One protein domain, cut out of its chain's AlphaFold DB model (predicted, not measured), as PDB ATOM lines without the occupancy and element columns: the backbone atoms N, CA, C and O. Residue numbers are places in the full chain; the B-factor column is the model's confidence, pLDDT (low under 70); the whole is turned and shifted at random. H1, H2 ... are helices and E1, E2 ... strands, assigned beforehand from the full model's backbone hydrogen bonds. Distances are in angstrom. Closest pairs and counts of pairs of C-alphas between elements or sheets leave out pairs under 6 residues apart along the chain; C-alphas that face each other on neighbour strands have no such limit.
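This is residues 205 to 292 of the 372 residues of the protein "Cauli_VI domain-containing protein" of Pyrrhoderma noxium (UniProt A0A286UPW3). A small antiparallel sheet of three strands, in the order E2, E1, E3, is covered by H4 on one face and H3 on the other, three layers with the sheet between helices. H1 only grazes the sheet and H2 is not on it; residues 227 to 235, of which 227 to 232 belong to H2, stick out. The printed part has 88 residues, of mixed class, with named elements in the order H1 H2 E1 E2 H3 E3 H4. It is compact, with a radius of gyration of the C-alphas of 12.5 A, and elongated, spanning 40 by 25 by 19 A.

Look first at E1, residues 242 to 247, 15.5 A from C-alpha 242 at (39.603, -44.913, -22.961) to C-alpha 247. E2 is residues 252 to 254 and E3 residues 271 to 275. H3 is residues 257 to 265; H4, residues 278 to 292, runs 20.9 A to C-alpha 292 at (41.200, -52.071, -3.621). Find H1 at residues 205 to 212 and H2 at residues 219 to 232, 20.2 A long.

E1 is antiparallel to E3, with N 244 and O 273 within hydrogen-bond range at 2.8 A, and to E2, its hairpin partner, with N 243 and O 254 at 2.8 A. H4 lies over E1 at a height over the sheet of 9.0 A; their closest C-alphas, Val 244 and Tyr 285, are 6.4 A apart. On the opposite face H3, at 8.8 A, lies over E1, with E3 only just not under it: 7 of its C-alphas fall on E1 and 2 on E3. The closest C-alphas of H3 and E1 are those of Tyr 243 and Gly 257, 6.1 A apart. E2, H3 and E3 form a split strand-helix-strand unit, two strands running the same way with E1 between them, its crossover right-handed. H1 grazes the sheet with residues 209 to 212; its closest C-alphas to E2 are Leu 212 and Ile 253, 5.4 A. H2 and H4 are close but not clearly touching, Ile 219 and Leu 286 having the closest C-alphas at 7.7 A. Every O i to N i+4 pair is within hydrogen-bond range in H1 and H4, against 9 of 10 in H2 and 4 of 5 in H3.

The C-alphas farthest apart, Tyr 232 and Pro 268, are 39.9 A apart. The printed part has no cut, and no link is long. Look for pLDDT under 70 at residues 205, 220, 230 to 239 and 290 to 292.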
ATOM      1  N   GLU A 205      32.232 -53.912 -33.085       67.62
ATOM      2  CA  GLU A 205      32.245 -52.643 -32.341       67.62
ATOM      3  C   GLU A 205      31.059 -52.546 -31.377       67.62
ATOM      4  O   GLU A 205      31.206 -52.080 -30.243       67.62
ATOM      5  N   GLN A 206      29.886 -53.018 -31.799       74.62
ATOM      6  CA  GLN A 206      28.692 -53.041 -30.967       74.62
ATOM      7  C   GLN A 206      28.842 -54.022 -29.796       74.62
ATOM      8  O   GLN A 206      28.511 -53.673 -28.659       74.62
ATOM      9  N   GLY A 207      29.434 -55.197 -30.035       74.94
ATOM     10  CA  GLY A 207      29.813 -56.144 -28.986       74.94
ATOM     11  C   GLY A 207      30.818 -55.551 -27.993       74.94
ATOM     12  O   GLY A 207      30.657 -55.700 -26.783       74.94
ATOM     13  N   LEU A 208      31.808 -54.798 -28.475       71.19
ATOM     14  CA  LEU A 208      32.816 -54.155 -27.632       71.19
ATOM     15  C   LEU A 208      32.222 -53.050 -26.752       71.19
ATOM     16  O   LEU A 208      32.486 -52.994 -25.551       71.19
ATOM     17  N   ARG A 209      31.384 -52.185 -27.334       74.69
ATOM     18  CA  ARG A 209      30.667 -51.130 -26.601       74.69
ATOM     19  C   ARG A 209      29.738 -51.718 -25.549       74.69
ATOM     20  O   ARG A 209      29.683 -51.206 -24.436       74.69
ATOM     21  N   SER A 210      29.086 -52.838 -25.869       77.94
ATOM     22  CA  SER A 210      28.251 -53.578 -24.918       77.94
ATOM     23  C   SER A 210      29.029 -54.178 -23.747       77.94
ATOM     24  O   SER A 210      28.408 -54.670 -22.815       77.94
ATOM     25  N   PHE A 211      30.365 -54.155 -23.798       77.75
ATOM     26  CA  PHE A 211      31.243 -54.677 -22.761       77.75
ATOM     27  C   PHE A 211      31.951 -53.569 -21.965       77.75
ATOM     28  O   PHE A 211      32.012 -53.630 -20.739       77.75
ATOM     29  N   LEU A 212      32.493 -52.566 -22.659       79.31
ATOM     30  CA  LEU A 212      33.263 -51.478 -22.053       79.31
ATOM     31  C   LEU A 212      32.360 -50.479 -21.327       79.31
ATOM     32  O   LEU A 212      32.562 -50.195 -20.151       79.31
ATOM     33  N   ASP A 213      31.276 -50.040 -21.960       82.50
ATOM     34  CA  ASP A 213      30.367 -49.059 -21.359       82.50
ATOM     35  C   ASP A 213      29.366 -49.697 -20.373       82.50
ATOM     36  O   ASP A 213      28.307 -49.137 -20.086       82.50
ATOM     37  N   VAL A 214      29.704 -50.874 -19.831       76.44
ATOM     38  CA  VAL A 214      28.926 -51.558 -18.796       76.44
ATOM     39  C   VAL A 214      29.348 -51.053 -17.423       76.44
ATOM     40  O   VAL A 214      30.521 -51.148 -17.067       76.44
ATOM     41  N   PRO A 215      28.397 -50.583 -16.604       73.12
ATOM     42  CA  PRO A 215      28.645 -50.280 -15.208       73.12
ATOM     43  C   PRO A 215      29.141 -51.483 -14.412       73.12
ATOM     44  O   PRO A 215      28.478 -52.518 -14.374       73.12
ATOM     45  N   ASN A 216      30.254 -51.318 -13.695       72.31
ATOM     46  CA  ASN A 216      30.822 -52.313 -12.782       72.31
ATOM     47  C   ASN A 216      30.985 -53.701 -13.433       72.31
ATOM     48  O   ASN A 216      30.431 -54.689 -12.934       72.31
ATOM     49  N   PRO A 217      31.737 -53.805 -14.544       77.12
ATOM     50  CA  PRO A 217      31.916 -55.076 -15.222       77.12
ATOM     51  C   PRO A 217      32.631 -56.048 -14.281       77.12
ATOM     52  O   PRO A 217      33.585 -55.685 -13.582       77.12
ATOM     53  N   SER A 218      32.164 -57.298 -14.234       75.00
ATOM     54  CA  SER A 218      32.802 -58.293 -13.375       75.00
ATOM     55  C   SER A 218      34.241 -58.540 -13.842       75.00
ATOM     56  O   SER A 218      34.530 -58.572 -15.040       75.00
ATOM     57  N   ILE A 219      35.160 -58.740 -12.894       72.25
ATOM     58  CA  ILE A 219      36.573 -59.015 -13.206       72.25
ATOM     59  C   ILE A 219      36.691 -60.246 -14.114       72.25
ATOM     60  O   ILE A 219      37.514 -60.266 -15.029       72.25
ATOM     61  N   ASP A 220      35.846 -61.257 -13.890       68.25
ATOM     62  CA  ASP A 220      35.813 -62.471 -14.706       68.25
ATOM     63  C   ASP A 220      35.368 -62.167 -16.140       68.25
ATOM     64  O   ASP A 220      35.975 -62.654 -17.089       68.25
ATOM     65  N   ALA A 221      34.374 -61.294 -16.313       74.00
ATOM     66  CA  ALA A 221      33.937 -60.851 -17.626       74.00
ATOM     67  C   ALA A 221      35.073 -60.122 -18.363       74.00
ATOM     68  O   ALA A 221      35.340 -60.435 -19.521       74.00
ATOM     69  N   ILE A 222      35.789 -59.210 -17.687       76.31
ATOM     70  CA  ILE A 222      36.887 -58.436 -18.302       76.31
ATOM     71  C   ILE A 222      38.040 -59.353 -18.677       76.31
ATOM     72  O   ILE A 222      38.602 -59.247 -19.763       76.31
ATOM     73  N   THR A 223      38.362 -60.295 -17.795       71.81
ATOM     74  CA  THR A 223      39.430 -61.267 -18.024       71.81
ATOM     75  C   THR A 223      39.091 -62.175 -19.204       71.81
ATOM     76  O   THR A 223      39.930 -62.382 -20.075       71.81
ATOM     77  N   ARG A 224      37.855 -62.689 -19.277       72.81
ATOM     78  CA  ARG A 224      37.397 -63.502 -20.414       72.81
ATOM     79  C   ARG A 224      37.434 -62.715 -21.714       72.81
ATOM     80  O   ARG A 224      37.921 -63.233 -22.711       72.81
ATOM     81  N   PHE A 225      36.958 -61.476 -21.694       77.88
ATOM     82  CA  PHE A 225      36.990 -60.598 -22.855       77.88
ATOM     83  C   PHE A 225      38.428 -60.352 -23.341       77.88
ATOM     84  O   PHE A 225      38.720 -60.519 -24.524       77.88
ATOM     85  N   TRP A 226      39.349 -60.051 -22.422       76.25
ATOM     86  CA  TRP A 226      40.764 -59.854 -22.734       76.25
ATOM     87  C   TRP A 226      41.410 -61.110 -23.344       76.25
ATOM     88  O   TRP A 226      42.096 -61.025 -24.362       76.25
ATOM     89  N   LEU A 227      41.121 -62.292 -22.787       71.44
ATOM     90  CA  LEU A 227      41.612 -63.571 -23.311       71.44
ATOM     91  C   LEU A 227      41.043 -63.903 -24.700       71.44
ATOM     92  O   LEU A 227      41.783 -64.369 -25.564       71.44
ATOM     93  N   LEU A 228      39.752 -63.641 -24.936       70.44
ATOM     94  CA  LEU A 228      39.116 -63.843 -26.243       70.44
ATOM     95  C   LEU A 228      39.718 -62.916 -27.309       70.44
ATOM     96  O   LEU A 228      39.980 -63.350 -28.434       70.44
ATOM     97  N   ARG A 229      40.012 -61.662 -26.946       70.75
ATOM     98  CA  ARG A 229      40.650 -60.681 -27.834       70.75
ATOM     99  C   ARG A 229      42.056 -61.107 -28.253       70.75
ATOM    100  O   ARG A 229      42.370 -61.011 -29.437       70.75
ATOM    101  N   TYR A 230      42.859 -61.628 -27.319       61.03
ATOM    102  CA  TYR A 230      44.225 -62.090 -27.606       61.03
ATOM    103  C   TYR A 230      44.261 -63.146 -28.723       61.03
ATOM    104  O   TYR A 230      45.217 -63.207 -29.489       61.03
ATOM    105  N   SER A 231      43.200 -63.949 -28.853       55.41
ATOM    106  CA  SER A 231      43.091 -64.965 -29.904       55.41
ATOM    107  C   SER A 231      42.540 -64.482 -31.251       55.41
ATOM    108  O   SER A 231      42.728 -65.193 -32.231       55.41
ATOM    109  N   TYR A 232      41.874 -63.320 -31.326       56.81
ATOM    110  CA  TYR A 232      41.069 -62.969 -32.511       56.81
ATOM    111  C   TYR A 232      41.235 -61.547 -33.067       56.81
ATOM    112  O   TYR A 232      40.804 -61.318 -34.193       56.81
ATOM    113  N   TYR A 233      41.832 -60.585 -32.352       59.38
ATOM    114  CA  TYR A 233      41.676 -59.172 -32.732       59.38
ATOM    115  C   TYR A 233      42.926 -58.305 -32.522       59.38
ATOM    116  O   TYR A 233      43.118 -57.720 -31.456       59.38
ATOM    117  N   GLN A 234      43.725 -58.148 -33.582       55.62
ATOM    118  CA  GLN A 234      44.852 -57.200 -33.651       55.62
ATOM    119  C   GLN A 234      44.433 -55.783 -34.115       55.62
ATOM    120  O   GLN A 234      45.140 -54.815 -33.842       55.62
ATOM    121  N   ASP A 235      43.253 -55.616 -34.729       55.44
ATOM    122  CA  ASP A 235      42.884 -54.370 -35.433       55.44
ATOM    123  C   ASP A 235      42.090 -53.335 -34.617       55.44
ATOM    124  O   ASP A 235      41.677 -52.300 -35.141       55.44
ATOM    125  N   TYR A 236      41.938 -53.523 -33.303       57.09
ATOM    126  CA  TYR A 236      41.207 -52.583 -32.427       57.09
ATOM    127  C   TYR A 236      41.940 -51.263 -32.117       57.09
ATOM    128  O   TYR A 236      41.677 -50.584 -31.126       57.09
ATOM    129  N   LYS A 237      42.839 -50.858 -33.011       55.06
ATOM    130  CA  LYS A 237      43.710 -49.683 -32.923       55.06
ATOM    131  C   LYS A 237      43.005 -48.333 -33.129       55.06
ATOM    132  O   LYS A 237      43.683 -47.312 -33.175       55.06
ATOM    133  N   LYS A 238      41.677 -48.293 -33.305       59.19
ATOM    134  CA  LYS A 238      40.971 -47.066 -33.737       59.19
ATOM    135  C   LYS A 238      40.473 -46.159 -32.614       59.19
ATOM    136  O   LYS A 238      40.297 -44.969 -32.860       59.19
ATOM    137  N   LEU A 239      40.276 -46.661 -31.398       64.25
ATOM    138  CA  LEU A 239      39.983 -45.783 -30.265       64.25
ATOM    139  C   LEU A 239      41.300 -45.343 -29.637       64.25
ATOM    140  O   LEU A 239      42.000 -46.141 -29.016       64.25
ATOM    141  N   GLN A 240      41.629 -44.064 -29.819       79.69
ATOM    142  CA  GLN A 240      42.851 -43.485 -29.265       79.69
ATOM    143  C   GLN A 240      42.806 -43.388 -27.739       79.69
ATOM    144  O   GLN A 240      43.857 -43.329 -27.120       79.69
ATOM    145  N   ARG A 241      41.616 -43.370 -27.117       93.88
ATOM    146  CA  ARG A 241      41.485 -43.012 -25.704       93.88
ATOM    147  C   ARG A 241      40.300 -43.704 -25.029       93.88
ATOM    148  O   ARG A 241      39.188 -43.688 -25.547       93.88
ATOM    149  N   TYR A 242      40.561 -44.280 -23.863       94.25
ATOM    150  CA  TYR A 242      39.603 -44.913 -22.961       94.25
ATOM    151  C   TYR A 242      39.622 -44.194 -21.614       94.25
ATOM    152  O   TYR A 242      40.639 -43.640 -21.200       94.25
ATOM    153  N   TYR A 243      38.500 -44.211 -20.904       96.25
ATOM    154  CA  TYR A 243      38.335 -43.525 -19.630       96.25
ATOM    155  C   TYR A 243      38.072 -44.546 -18.534       96.25
ATOM    156  O   TYR A 243      37.009 -45.154 -18.478       96.25
ATOM    157  N   VAL A 244      39.038 -44.739 -17.647       95.94
ATOM    158  CA  VAL A 244      38.933 -45.704 -16.555       95.94
ATOM    159  C   VAL A 244      38.458 -45.001 -15.295       95.94
ATOM    160  O   VAL A 244      39.145 -44.113 -14.790       95.94
ATOM    161  N   VAL A 245      37.307 -45.406 -14.759       95.88
ATOM    162  CA  VAL A 245      36.779 -44.910 -13.480       95.88
ATOM    163  C   VAL A 245      37.047 -45.953 -12.404       95.88
ATOM    164  O   VAL A 245      36.471 -47.040 -12.425       95.88
ATOM    165  N   THR A 246      37.917 -45.617 -11.452       93.50
ATOM    166  CA  THR A 246      38.270 -46.501 -10.323       93.50
ATOM    167  C   THR A 246      37.586 -46.076  -9.025       93.50
ATOM    168  O   THR A 246      37.457 -46.880  -8.102       93.50
ATOM    169  N   LYS A 247      37.110 -44.824  -8.949       90.69
ATOM    170  CA  LYS A 247      36.284 -44.298  -7.854       90.69
ATOM    171  C   LYS A 247      35.175 -43.421  -8.429       90.69
ATOM    172  O   LYS A 247      35.455 -42.359  -8.975       90.69
ATOM    173  N   GLY A 248      33.928 -43.845  -8.286       91.62
ATOM    174  CA  GLY A 248      32.758 -43.134  -8.799       91.62
ATOM    175  C   GLY A 248      31.465 -43.830  -8.381       91.62
ATOM    176  O   GLY A 248      31.512 -44.859  -7.707       91.62
ATOM    177  N   THR A 249      30.315 -43.286  -8.785       86.62
ATOM    178  CA  THR A 249      29.009 -43.959  -8.640       86.62
ATOM    179  C   THR A 249      28.956 -45.232  -9.484       86.62
ATOM    180  O   THR A 249      28.221 -46.168  -9.176       86.62
ATOM    181  N   CYS A 250      29.784 -45.277 -10.526       87.62
ATOM    182  CA  CYS A 250      29.959 -46.388 -11.431       87.62
ATOM    183  C   CYS A 250      31.450 -46.545 -11.773       87.62
ATOM    184  O   CYS A 250      32.091 -45.591 -12.213       87.62
ATOM    185  N   THR A 251      32.003 -47.740 -11.566       91.44
ATOM    186  CA  THR A 251      33.393 -48.084 -11.914       91.44
ATOM    187  C   THR A 251      33.430 -48.897 -13.207       91.44
ATOM    188  O   THR A 251      32.488 -49.628 -13.499       91.44
ATOM    189  N   GLY A 252      34.472 -48.739 -14.022       93.81
ATOM    190  CA  GLY A 252      34.561 -49.410 -15.325       93.81
ATOM    191  C   GLY A 252      35.555 -48.759 -16.286       93.81
ATOM    192  O   GLY A 252      36.288 -47.842 -15.905       93.81
ATOM    193  N   ILE A 253      35.571 -49.238 -17.532       94.44
ATOM    194  CA  ILE A 253      36.409 -48.727 -18.624       94.44
ATOM    195  C   ILE A 253      35.489 -48.227 -19.728       94.44
ATOM    196  O   ILE A 253      34.925 -49.026 -20.452       94.44
ATOM    197  N   PHE A 254      35.380 -46.923 -19.906       94.69
ATOM    198  CA  PHE A 254      34.393 -46.326 -20.797       94.69
ATOM    199  C   PHE A 254      35.031 -45.782 -22.068       94.69
ATOM    200  O   PHE A 254      36.189 -45.357 -22.075       94.69
ATOM    201  N   THR A 255      34.247 -45.730 -23.139       93.31
ATOM    202  CA  THR A 255      34.651 -45.109 -24.408       93.31
ATOM    203  C   THR A 255      34.341 -43.608 -24.452       93.31
ATOM    204  O   THR A 255      34.935 -42.876 -25.240       93.31
ATOM    205  N   SER A 256      33.450 -43.121 -23.576       93.81
ATOM    206  CA  SER A 256      33.005 -41.722 -23.537       93.81
ATOM    207  C   SER A 256      33.483 -40.971 -22.294       93.81
ATOM    208  O   SER A 256      33.105 -41.275 -21.160       93.81
ATOM    209  N   GLY A 257      34.250 -39.903 -22.515       94.44
ATOM    210  CA  GLY A 257      34.681 -38.992 -21.454       94.44
ATOM    211  C   GLY A 257      33.515 -38.253 -20.792       94.44
ATOM    212  O   GLY A 257      33.562 -37.993 -19.596       94.44
ATOM    213  N   VAL A 258      32.442 -37.962 -21.530       95.19
ATOM    214  CA  VAL A 258      31.271 -37.250 -20.990       95.19
ATOM    215  C   VAL A 258      30.524 -38.120 -19.973       95.19
ATOM    216  O   VAL A 258      30.215 -37.657 -18.876       95.19
ATOM    217  N   LEU A 259      30.331 -39.407 -20.281       92.38
ATOM    218  CA  LEU A 259      29.692 -40.351 -19.354       92.38
ATOM    219  C   LEU A 259      30.511 -40.516 -18.069       92.38
ATOM    220  O   LEU A 259      29.971 -40.510 -16.967       92.38
ATOM    221  N   THR A 260      31.839 -40.603 -18.184       94.62
ATOM    222  CA  THR A 260      32.687 -40.775 -16.993       94.62
ATOM    223  C   THR A 260      32.741 -39.560 -16.085       94.62
ATOM    224  O   THR A 260      32.969 -39.739 -14.891       94.62
ATOM    225  N   SER A 261      32.536 -38.341 -16.598       94.56
ATOM    226  CA  SER A 261      32.407 -37.174 -15.717       94.56
ATOM    227  C   SER A 261      31.192 -37.313 -14.812       94.56
ATOM    228  O   SER A 261      31.339 -37.159 -13.605       94.56
ATOM    229  N   GLU A 262      30.034 -37.708 -15.346       93.62
ATOM    230  CA  GLU A 262      28.809 -37.881 -14.553       93.62
ATOM    231  C   GLU A 262      28.991 -38.900 -13.419       93.62
ATOM    232  O   GLU A 262      28.507 -38.693 -12.305       93.62
ATOM    233  N   TYR A 263      29.769 -39.962 -13.660       93.06
ATOM    234  CA  TYR A 263      30.074 -40.973 -12.645       93.06
ATOM    235  C   TYR A 263      30.992 -40.489 -11.519       93.06
ATOM    236  O   TYR A 263      31.073 -41.128 -10.468       93.06
ATOM    237  N   VAL A 264      31.692 -39.376 -11.719       95.62
ATOM    238  CA  VAL A 264      32.738 -38.890 -10.814       95.62
ATOM    239  C   VAL A 264      32.336 -37.586 -10.123       95.62
ATOM    240  O   VAL A 264      32.669 -37.410  -8.954       95.62
ATOM    241  N   THR A 265      31.585 -36.702 -10.793       94.00
ATOM    242  CA  THR A 265      31.280 -35.329 -10.338       94.00
ATOM    243  C   THR A 265      30.671 -35.260  -8.938       94.00
ATOM    244  O   THR A 265      30.992 -34.350  -8.180       94.00
ATOM    245  N   PHE A 266      29.821 -36.221  -8.568       89.88
ATOM    246  CA  PHE A 266      29.113 -36.213  -7.280       89.88
ATOM    247  C   PHE A 266      29.729 -37.132  -6.222       89.88
ATOM    248  O   PHE A 266      29.148 -37.323  -5.154       89.88
ATOM    249  N   VAL A 267      30.901 -37.713  -6.492       87.69
ATOM    250  CA  VAL A 267      31.584 -38.603  -5.551       87.69
ATOM    251  C   VAL A 267      32.757 -37.866  -4.918       87.69
ATOM    252  O   VAL A 267      33.690 -37.487  -5.628       87.69
ATOM    253  N   PRO A 268      32.776 -37.685  -3.582       89.38
ATOM    254  CA  PRO A 268      33.933 -37.129  -2.898       89.38
ATOM    255  C   PRO A 268      35.185 -37.940  -3.230       89.38
ATOM    256  O   PRO A 268      35.237 -39.147  -2.978       89.38
ATOM    257  N   ARG A 269      36.204 -37.273  -3.785       91.88
ATOM    258  CA  ARG A 269      37.438 -37.918  -4.274       91.88
ATOM    259  C   ARG A 269      37.185 -38.958  -5.373       91.88
ATOM    260  O   ARG A 269      37.902 -39.962  -5.453       91.88
ATOM    261  N   GLY A 270      36.158 -38.738  -6.187       91.25
ATOM    262  CA  GLY A 270      35.956 -39.485  -7.413       91.25
ATOM    263  C   GLY A 270      37.196 -39.365  -8.305       91.25
ATOM    264  O   GLY A 270      37.877 -38.339  -8.324       91.25
ATOM    265  N   PHE A 271      37.525 -40.445  -9.000       93.56
ATOM    266  CA  PHE A 271      38.756 -40.557  -9.760       93.56
ATOM    267  C   PHE A 271      38.501 -41.283 -11.076       93.56
ATOM    268  O   PHE A 271      38.035 -42.429 -11.099       93.56
ATOM    269  N   ARG A 272      38.889 -40.614 -12.163       95.94
ATOM    270  CA  ARG A 272      38.984 -41.182 -13.505       95.94
ATOM    271  C   ARG A 272      40.362 -40.914 -14.094       95.94
ATOM    272  O   ARG A 272      40.954 -39.875 -13.810       95.94
ATOM    273  N   LYS A 273      40.834 -41.814 -14.952       96.38
ATOM    274  CA  LYS A 273      42.052 -41.631 -15.743       96.38
ATOM    275  C   LYS A 273      41.760 -41.878 -17.217       96.38
ATOM    276  O   LYS A 273      41.147 -42.881 -17.568       96.38
ATOM    277  N   SER A 274      42.200 -40.954 -18.060       96.62
ATOM    278  CA  SER A 274      42.231 -41.136 -19.507       96.62
ATOM    279  C   SER A 274      43.478 -41.934 -19.881       96.62
ATOM    280  O   SER A 274      44.571 -41.597 -19.429       96.62
ATOM    281  N   ILE A 275      43.319 -42.992 -20.669       95.75
ATOM    282  CA  ILE A 275      44.392 -43.914 -21.045       95.75
ATOM    283  C   ILE A 275      44.303 -44.194 -22.536       95.75
ATOM    284  O   ILE A 275      43.221 -44.451 -23.063       95.75
ATOM    285  N   GLU A 276      45.440 -44.126 -23.214       93.25
ATOM    286  CA  GLU A 276      45.533 -44.472 -24.625       93.25
ATOM    287  C   GLU A 276      45.757 -45.972 -24.771       93.25
ATOM    288  O   GLU A 276      46.601 -46.541 -24.084       93.25
ATOM    289  N   GLY A 277      44.969 -46.607 -25.640       90.25
ATOM    290  CA  GLY A 277      44.976 -48.059 -25.789       90.25
ATOM    291  C   GLY A 277      44.090 -48.790 -24.775       90.25
ATOM    292  O   GLY A 277      43.963 -48.434 -23.601       90.25
ATOM    293  N   LEU A 278      43.402 -49.822 -25.268       88.00
ATOM    294  CA  LEU A 278      42.482 -50.613 -24.452       88.00
ATOM    295  C   LEU A 278      43.235 -51.524 -23.482       88.00
ATOM    296  O   LEU A 278      42.770 -51.758 -22.371       88.00
ATOM    297  N   ASP A 279      44.384 -52.052 -23.897       86.31
ATOM    298  CA  ASP A 279      45.148 -53.001 -23.093       86.31
ATOM    299  C   ASP A 279      45.731 -52.310 -21.861       86.31
ATOM    300  O   ASP A 279      45.590 -52.805 -20.745       86.31
ATOM    301  N   GLU A 280      46.262 -51.103 -22.033       90.44
ATOM    302  CA  GLU A 280      46.723 -50.226 -20.964       90.44
ATOM    303  C   GLU A 280      45.571 -49.852 -20.027       90.44
ATOM    304  O   GLU A 280      45.733 -49.880 -18.805       90.44
ATOM    305  N   ALA A 281      44.387 -49.560 -20.575       92.69
ATOM    306  CA  ALA A 281      43.201 -49.252 -19.783       92.69
ATOM    307  C   ALA A 281      42.739 -50.456 -18.942       92.69
ATOM    308  O   ALA A 281      42.435 -50.301 -17.756       92.69
ATOM    309  N   ILE A 282      42.744 -51.664 -19.520       88.88
ATOM    310  CA  ILE A 282      42.433 -52.920 -18.823       88.88
ATOM    311  C   ILE A 282      43.472 -53.202 -17.739       88.88
ATOM    312  O   ILE A 282      43.100 -53.470 -16.596       88.88
ATOM    313  N   ILE A 283      44.763 -53.115 -18.064       87.50
ATOM    314  CA  ILE A 283      45.858 -53.326 -17.111       87.50
ATOM    315  C   ILE A 283      45.729 -52.346 -15.947       87.50
ATOM    316  O   ILE A 283      45.805 -52.758 -14.789       87.50
ATOM    317  N   TYR A 284      45.487 -51.067 -16.233       93.12
ATOM    318  CA  TYR A 284      45.305 -50.041 -15.214       93.12
ATOM    319  C   TYR A 284      44.085 -50.319 -14.334       93.12
ATOM    320  O   TYR A 284      44.194 -50.304 -13.105       93.12
ATOM    321  N   TYR A 285      42.939 -50.639 -14.941       92.00
ATOM    322  CA  TYR A 285      41.723 -50.987 -14.212       92.00
ATOM    323  C   TYR A 285      41.961 -52.184 -13.287       92.00
ATOM    324  O   TYR A 285      41.768 -52.078 -12.078       92.00
ATOM    325  N   LEU A 286      42.486 -53.295 -13.804       86.19
ATOM    326  CA  LEU A 286      42.771 -54.494 -13.010       86.19
ATOM    327  C   LEU A 286      43.816 -54.243 -11.912       86.19
ATOM    328  O   LEU A 286      43.690 -54.779 -10.808       86.19
ATOM    329  N   SER A 287      44.822 -53.408 -12.183       85.19
ATOM    330  CA  SER A 287      45.829 -53.017 -11.189       85.19
ATOM    331  C   SER A 287      45.207 -52.208 -10.054       85.19
ATOM    332  O   SER A 287      45.493 -52.477  -8.890       85.19
ATOM    333  N   SER A 288      44.267 -51.310 -10.363       85.81
ATOM    334  CA  SER A 288      43.531 -50.567  -9.335       85.81
ATOM    335  C   SER A 288      42.687 -51.489  -8.439       85.81
ATOM    336  O   SER A 288      42.636 -51.295  -7.226       85.81
ATOM    337  N   TYR A 289      42.113 -52.571  -8.984       77.06
ATOM    338  CA  TYR A 289      41.391 -53.576  -8.190       77.06
ATOM    339  C   TYR A 289      42.304 -54.393  -7.276       77.06
ATOM    340  O   TYR A 289      41.896 -54.741  -6.166       77.06
ATOM    341  N   ARG A 290      43.538 -54.684  -7.706       68.50
ATOM    342  CA  ARG A 290      44.524 -55.365  -6.852       68.50
ATOM    343  C   ARG A 290      44.903 -54.556  -5.622       68.50
ATOM    344  O   ARG A 290      45.319 -55.161  -4.646       68.50
ATOM    345  N   GLU A 291      44.748 -53.240  -5.632       67.19
ATOM    346  CA  GLU A 291      44.956 -52.408  -4.442       67.19
ATOM    347  C   GLU A 291      43.668 -52.263  -3.612       67.19
ATOM    348  O   GLU A 291      43.699 -52.225  -2.377       67.19
ATOM    349  N   ILE A 292      42.507 -52.238  -4.273       63.16
ATOM    350  CA  ILE A 292      41.200 -52.071  -3.621       63.16
ATOM    351  C   ILE A 292      40.762 -53.340  -2.872       63.16
ATOM    352  O   ILE A 292      40.275 -53.245  -1.747       63.16
TER     353      ILE A 292